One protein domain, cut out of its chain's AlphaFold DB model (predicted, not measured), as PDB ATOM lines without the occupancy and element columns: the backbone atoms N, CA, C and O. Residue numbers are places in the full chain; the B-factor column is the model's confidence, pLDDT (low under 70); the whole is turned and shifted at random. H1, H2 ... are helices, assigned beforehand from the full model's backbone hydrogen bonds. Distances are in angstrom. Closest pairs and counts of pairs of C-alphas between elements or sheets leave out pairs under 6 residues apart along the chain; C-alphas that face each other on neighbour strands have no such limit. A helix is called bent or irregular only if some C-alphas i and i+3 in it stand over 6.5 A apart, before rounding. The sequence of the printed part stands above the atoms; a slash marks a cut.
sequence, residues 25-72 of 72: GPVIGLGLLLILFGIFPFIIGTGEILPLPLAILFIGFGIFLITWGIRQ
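This is residues 25 to 72 of the 72 residues of an uncharacterized protein of Methanoregulaceae archaeon PtaU1.Bin066 (UniProt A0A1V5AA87). A helical hairpin: two long helices, H1 and H2, lie side by side along the rod, and a loop joins them at one end, where residues 43 to 48 stick out. The printed part has 48 residues with two named helices, H1 then H2, and no named strand; the class is all helix. It is only just compact, close to loose, with a radius of gyration of the C-alphas of 11.5 A and spans of 38 by 17 by 10 A.

H1, residues 25 to 44, touches H2, residues 52 to 70, and the two form a helical hairpin. Their closest C-alphas, those of Gly 31 and Gly 62, are 3.7 A apart. They run opposite ways at a shallow tilt of 26 degrees. Every O i to N i+4 pair is within hydrogen-bond range in H2, and 14 of 16 in H1.

H1 begins at C-alpha 25 (136.744, 154.252, 159.534) and measures 27.8 A. It has a kink of 32 degrees near residue 38 and is irregular, but only just: C-alphas 38 and 41 are 6.9 A apart. H2 measures 27.1 A and ends at C-alpha 70 (132.435, 153.997, 166.573).

The C-alphas farthest apart, those of Gly 47 and Gln 72, are 38.6 A apart. The printed part has no cut, and the link is short, 7 residues. Residues 45 to 49 and residue 72 have pLDDT under 70.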
ATOM      1  N   GLY A  25     135.290 154.134 159.667       83.25
ATOM      2  CA  GLY A  25     136.744 154.252 159.534       83.25
ATOM      3  C   GLY A  25     137.245 155.623 159.055       83.25
ATOM      4  O   GLY A  25     138.129 156.174 159.710       83.25
ATOM      5  N   PRO A  26     136.690 156.233 157.987       86.69
ATOM      6  CA  PRO A  26     137.104 157.568 157.548       86.69
ATOM      7  C   PRO A  26     136.846 158.652 158.605       86.69
ATOM      8  O   PRO A  26     137.660 159.560 158.767       86.69
ATOM      9  N   VAL A  27     135.752 158.540 159.367       87.25
ATOM     10  CA  VAL A  27     135.395 159.484 160.442       87.25
ATOM     11  C   VAL A  27     136.352 159.341 161.629       87.25
ATOM     12  O   VAL A  27     136.847 160.336 162.157       87.25
ATOM     13  N   ILE A  28     136.677 158.102 162.006       88.06
ATOM     14  CA  ILE A  28     137.653 157.794 163.060       88.06
ATOM     15  C   ILE A  28     139.054 158.277 162.657       88.06
ATOM     16  O   ILE A  28     139.746 158.901 163.461       88.06
ATOM     17  N   GLY A  29     139.457 158.039 161.404       89.00
ATOM     18  CA  GLY A  29     140.734 158.499 160.857       89.00
ATOM     19  C   GLY A  29     140.851 160.023 160.854       89.00
ATOM     20  O   GLY A  29     141.883 160.558 161.259       89.00
ATOM     21  N   LEU A  30     139.774 160.726 160.489       90.06
ATOM     22  CA  LEU A  30     139.707 162.183 160.584       90.06
ATOM     23  C   LEU A  30     139.855 162.653 162.038       90.06
ATOM     24  O   LEU A  30     140.637 163.560 162.308       90.06
ATOM     25  N   GLY A  31     139.162 162.017 162.985       90.50
ATOM     26  CA  GLY A  31     139.274 162.368 164.399       90.50
ATOM     27  C   GLY A  31     140.686 162.170 164.963       90.50
ATOM     28  O   GLY A  31     141.204 163.054 165.646       90.50
ATOM     29  N   LEU A  32     141.351 161.066 164.611       92.31
ATOM     30  CA  LEU A  32     142.754 160.809 164.962       92.31
ATOM     31  C   LEU A  32     143.703 161.858 164.374       92.31
ATOM     32  O   LEU A  32     144.599 162.329 165.075       92.31
ATOM     33  N   LEU A  33     143.489 162.254 163.117       93.06
ATOM     34  CA  LEU A  33     144.293 163.282 162.457       93.06
ATOM     35  C   LEU A  33     144.186 164.629 163.187       93.06
ATOM     36  O   LEU A  33     145.196 165.300 163.389       93.06
ATOM     37  N   LEU A  34     142.981 165.008 163.625       90.62
ATOM     38  CA  LEU A  34     142.746 166.261 164.350       90.62
ATOM     39  C   LEU A  34     143.373 166.254 165.746       90.62
ATOM     40  O   LEU A  34     143.970 167.250 166.152       90.62
ATOM     41  N   ILE A  35     143.298 165.130 166.465       90.94
ATOM     42  CA  ILE A  35     143.976 164.977 167.760       90.94
ATOM     43  C   ILE A  35     145.491 165.079 167.576       90.94
ATOM     44  O   ILE A  35     146.153 165.796 168.328       90.94
ATOM     45  N   LEU A  36     146.037 164.408 166.558       89.50
ATOM     46  CA  LEU A  36     147.460 164.474 166.257       89.50
ATOM     47  C   LEU A  36     147.874 165.913 165.940       89.50
ATOM     48  O   LEU A  36     148.830 166.400 166.529       89.50
ATOM     49  N   PHE A  37     147.119 166.623 165.101       87.56
ATOM     50  CA  PHE A  37     147.375 168.029 164.781       87.56
ATOM     51  C   PHE A  37     147.318 168.944 166.014       87.56
ATOM     52  O   PHE A  37     148.117 169.867 166.130       87.56
ATOM     53  N   GLY A  38     146.413 168.672 166.957       85.12
ATOM     54  CA  GLY A  38     146.311 169.426 168.204       85.12
ATOM     55  C   GLY A  38     147.480 169.193 169.166       85.12
ATOM     56  O   GLY A  38     147.876 170.126 169.854       85.12
ATOM     57  N   ILE A  39     148.046 167.982 169.214       85.06
ATOM     58  CA  ILE A  39     149.089 167.594 170.187       85.06
ATOM     59  C   ILE A  39     150.510 167.763 169.620       85.06
ATOM     60  O   ILE A  39     151.422 168.170 170.336       85.06
ATOM     61  N   PHE A  40     150.711 167.482 168.334       86.06
ATOM     62  CA  PHE A  40     152.003 167.539 167.640       86.06
ATOM     63  C   PHE A  40     152.796 168.848 167.843       86.06
ATOM     64  O   PHE A  40     153.975 168.753 168.193       86.06
ATOM     65  N   PRO A  41     152.207 170.059 167.728       82.12
ATOM     66  CA  PRO A  41     152.944 171.304 167.962       82.12
ATOM     67  C   PRO A  41     153.440 171.454 169.411       82.12
ATOM     68  O   PRO A  41     154.476 172.074 169.634       82.12
ATOM     69  N   PHE A  42     152.766 170.840 170.393       78.81
ATOM     70  CA  PHE A  42     153.221 170.845 171.789       78.81
ATOM     71  C   PHE A  42     154.417 169.916 172.021       78.81
ATOM     72  O   PHE A  42     155.235 170.189 172.895       78.81
ATOM     73  N   ILE A  43     154.540 168.832 171.246       82.19
ATOM     74  CA  ILE A  43     155.629 167.852 171.390       82.19
ATOM     75  C   ILE A  43     156.935 168.377 170.780       82.19
ATOM     76  O   ILE A  43     158.011 168.126 171.317       82.19
ATOM     77  N   ILE A  44     156.858 169.091 169.656       82.31
ATOM     78  CA  ILE A  44     158.042 169.443 168.848       82.31
ATOM     79  C   ILE A  44     158.605 170.815 169.240       82.31
ATOM     80  O   ILE A  44     159.685 171.196 168.799       82.31
ATOM     81  N   GLY A  45     157.904 171.560 170.100       68.06
ATOM     82  CA  GLY A  45     158.395 172.833 170.631       68.06
ATOM     83  C   GLY A  45     158.628 173.896 169.555       68.06
ATOM     84  O   GLY A  45     159.367 174.852 169.785       68.06
ATOM     85  N   THR A  46     158.022 173.744 168.373       65.69
ATOM     86  CA  THR A  46     158.037 174.771 167.330       65.69
ATOM     87  C   THR A  46     157.301 175.988 167.869       65.69
ATOM     88  O   THR A  46     156.137 175.882 168.243       65.69
ATOM     89  N   GLY A  47     157.997 177.126 167.946       58.38
ATOM     90  CA  GLY A  47     157.595 178.319 168.705       58.38
ATOM     91  C   GLY A  47     156.257 178.967 168.328       58.38
ATOM     92  O   GLY A  47     155.820 179.881 169.020       58.38
ATOM     93  N   GLU A  48     155.576 178.482 167.291       63.28
ATOM     94  CA  GLU A  48     154.182 178.813 166.999       63.28
ATOM     95  C   GLU A  48     153.265 177.783 167.659       63.28
ATOM     96  O   GLU A  48     152.761 176.841 167.044       63.28
ATOM     97  N   ILE A  49     153.080 177.955 168.966       69.25
ATOM     98  CA  ILE A  49     152.137 177.153 169.740       69.25
ATOM     99  C   ILE A  49     150.742 177.479 169.208       69.25
ATOM    100  O   ILE A  49     150.299 178.630 169.272       69.25
ATOM    101  N   LEU A  50     150.047 176.467 168.685       73.12
ATOM    102  CA  LEU A  50     148.650 176.600 168.294       73.12
ATOM    103  C   LEU A  50     147.878 177.185 169.491       73.12
ATOM    104  O   LEU A  50     148.000 176.646 170.597       73.12
ATOM    105  N   PRO A  51     147.119 178.285 169.323       84.75
ATOM    106  CA  PRO A  51     146.471 178.934 170.451       84.75
ATOM    107  C   PRO A  51     145.619 177.920 171.213       84.75
ATOM    108  O   PRO A  51     144.849 177.157 170.630       84.75
ATOM    109  N   LEU A  52     145.781 177.917 172.534       81.69
ATOM    110  CA  LEU A  52     145.226 176.915 173.444       81.69
ATOM    111  C   LEU A  52     143.726 176.608 173.210       81.69
ATOM    112  O   LEU A  52     143.364 175.431 173.203       81.69
ATOM    113  N   PRO A  53     142.855 177.600 172.920       86.69
ATOM    114  CA  PRO A  53     141.453 177.340 172.582       86.69
ATOM    115  C   PRO A  53     141.263 176.495 171.314       86.69
ATOM    116  O   PRO A  53     140.395 175.627 171.274       86.69
ATOM    117  N   LEU A  54     142.086 176.722 170.287       86.44
ATOM    118  CA  LEU A  54     142.063 175.962 169.035       86.44
ATOM    119  C   LEU A  54     142.570 174.535 169.249       86.44
ATOM    120  O   LEU A  54     141.968 173.598 168.733       86.44
ATOM    121  N   ALA A  55     143.614 174.351 170.061       86.56
ATOM    122  CA  ALA A  55     144.095 173.020 170.425       86.56
ATOM    123  C   ALA A  55     143.012 172.201 171.151       86.56
ATOM    124  O   ALA A  55     142.752 171.054 170.785       86.56
ATOM    125  N   ILE A  56     142.322 172.811 172.123       88.94
ATOM    126  CA  ILE A  56     141.192 172.183 172.825       88.94
ATOM    127  C   ILE A  56     140.073 171.828 171.842       88.94
ATOM    128  O   ILE A  56     139.515 170.735 171.925       88.94
ATOM    129  N   LEU A  57     139.763 172.720 170.896       92.12
ATOM    130  CA  LEU A  57     138.730 172.486 169.892       92.12
ATOM    131  C   LEU A  57     139.076 171.297 168.988       92.12
ATOM    132  O   LEU A  57     138.230 170.428 168.795       92.12
ATOM    133  N   PHE A  58     140.309 171.212 168.487       90.25
ATOM    134  CA  PHE A  58     140.746 170.096 167.645       90.25
ATOM    135  C   PHE A  58     140.743 168.759 168.385       90.25
ATOM    136  O   PHE A  58     140.247 167.767 167.852       90.25
ATOM    137  N   ILE A  59     141.237 168.734 169.624       89.25
ATOM    138  CA  ILE A  59     141.250 167.520 170.447       89.25
ATOM    139  C   ILE A  59     139.816 167.098 170.792       89.25
ATOM    140  O   ILE A  59     139.445 165.945 170.581       89.25
ATOM    141  N   GLY A  60     138.987 168.026 171.275       92.81
ATOM    142  CA  GLY A  60     137.600 167.747 171.653       92.81
ATOM    143  C   GLY A  60     136.750 167.294 170.466       92.81
ATOM    144  O   GLY A  60     136.034 166.296 170.561       92.81
ATOM    145  N   PHE A  61     136.875 167.975 169.325       92.81
ATOM    146  CA  PHE A  61     136.172 167.598 168.101       92.81
ATOM    147  C   PHE A  61     136.686 166.271 167.530       92.81
ATOM    148  O   PHE A  61     135.886 165.444 167.098       92.81
ATOM    149  N   GLY A  62     137.991 166.008 167.592       90.75
ATOM    150  CA  GLY A  62     138.554 164.724 167.179       90.75
ATOM    151  C   GLY A  62     138.032 163.551 168.016       90.75
ATOM    152  O   GLY A  62     137.612 162.539 167.457       90.75
ATOM    153  N   ILE A  63     137.954 163.704 169.345       93.06
ATOM    154  CA  ILE A  63     137.352 162.701 170.244       93.06
ATOM    155  C   ILE A  63     135.867 162.496 169.919       93.06
ATOM    156  O   ILE A  63     135.384 161.358 169.902       93.06
ATOM    157  N   PHE A  64     135.141 163.582 169.640       93.69
ATOM    158  CA  PHE A  64     133.738 163.516 169.244       93.69
ATOM    159  C   PHE A  64     133.554 162.708 167.953       93.69
ATOM    160  O   PHE A  64     132.727 161.798 167.926       93.69
ATOM    161  N   LEU A  65     134.361 162.971 166.920       89.25
ATOM    162  CA  LEU A  65     134.324 162.233 165.655       89.25
ATOM    163  C   LEU A  65     134.655 160.750 165.832       89.25
ATOM    164  O   LEU A  65     133.976 159.909 165.254       89.25
ATOM    165  N   ILE A  66     135.643 160.413 166.664       89.38
ATOM    166  CA  ILE A  66     135.964 159.012 166.972       89.38
ATOM    167  C   ILE A  66     134.772 158.339 167.659       89.38
ATOM    168  O   ILE A  66     134.346 157.264 167.248       89.38
ATOM    169  N   THR A  67     134.197 158.983 168.676       88.75
ATOM    170  CA  THR A  67     133.056 158.434 169.424       88.75
ATOM    171  C   THR A  67     131.833 158.254 168.526       88.75
ATOM    172  O   THR A  67     131.138 157.246 168.627       88.75
ATOM    173  N   TRP A  68     131.576 159.218 167.641       88.12
ATOM    174  CA  TRP A  68     130.500 159.151 166.660       88.12
ATOM    175  C   TRP A  68     130.740 158.040 165.637       88.12
ATOM    176  O   TRP A  68     129.854 157.224 165.420       88.12
ATOM    177  N   GLY A  69     131.946 157.960 165.073       84.38
ATOM    178  CA  GLY A  69     132.314 156.955 164.078       84.38
ATOM    179  C   GLY A  69     132.352 155.522 164.618       84.38
ATOM    180  O   GLY A  69     132.156 154.598 163.844       84.38
ATOM    181  N   ILE A  70     132.568 155.318 165.925       85.38
ATOM    182  CA  ILE A  70     132.435 153.997 166.573       85.38
ATOM    183  C   ILE A  70     130.960 153.624 166.794       85.38
ATOM    184  O   ILE A  70     130.618 152.446 166.834       85.38
ATOM    185  N   ARG A  71     130.086 154.617 166.992       82.12
ATOM    186  CA  ARG A  71     128.644 154.410 167.217       82.12
ATOM    187  C   ARG A  71     127.839 154.234 165.927       82.12
ATOM    188  O   ARG A  71     126.628 154.042 166.021       82.12
ATOM    189  N   GLN A  72     128.491 154.350 164.776       67.06
ATOM    190  CA  GLN A  72     127.912 154.268 163.440       67.06
ATOM    191  C   GLN A  72     128.202 152.900 162.833       67.06
ATOM    192  O   GLN A  72     127.257 152.338 162.244       67.06
TER     193      GLN A  72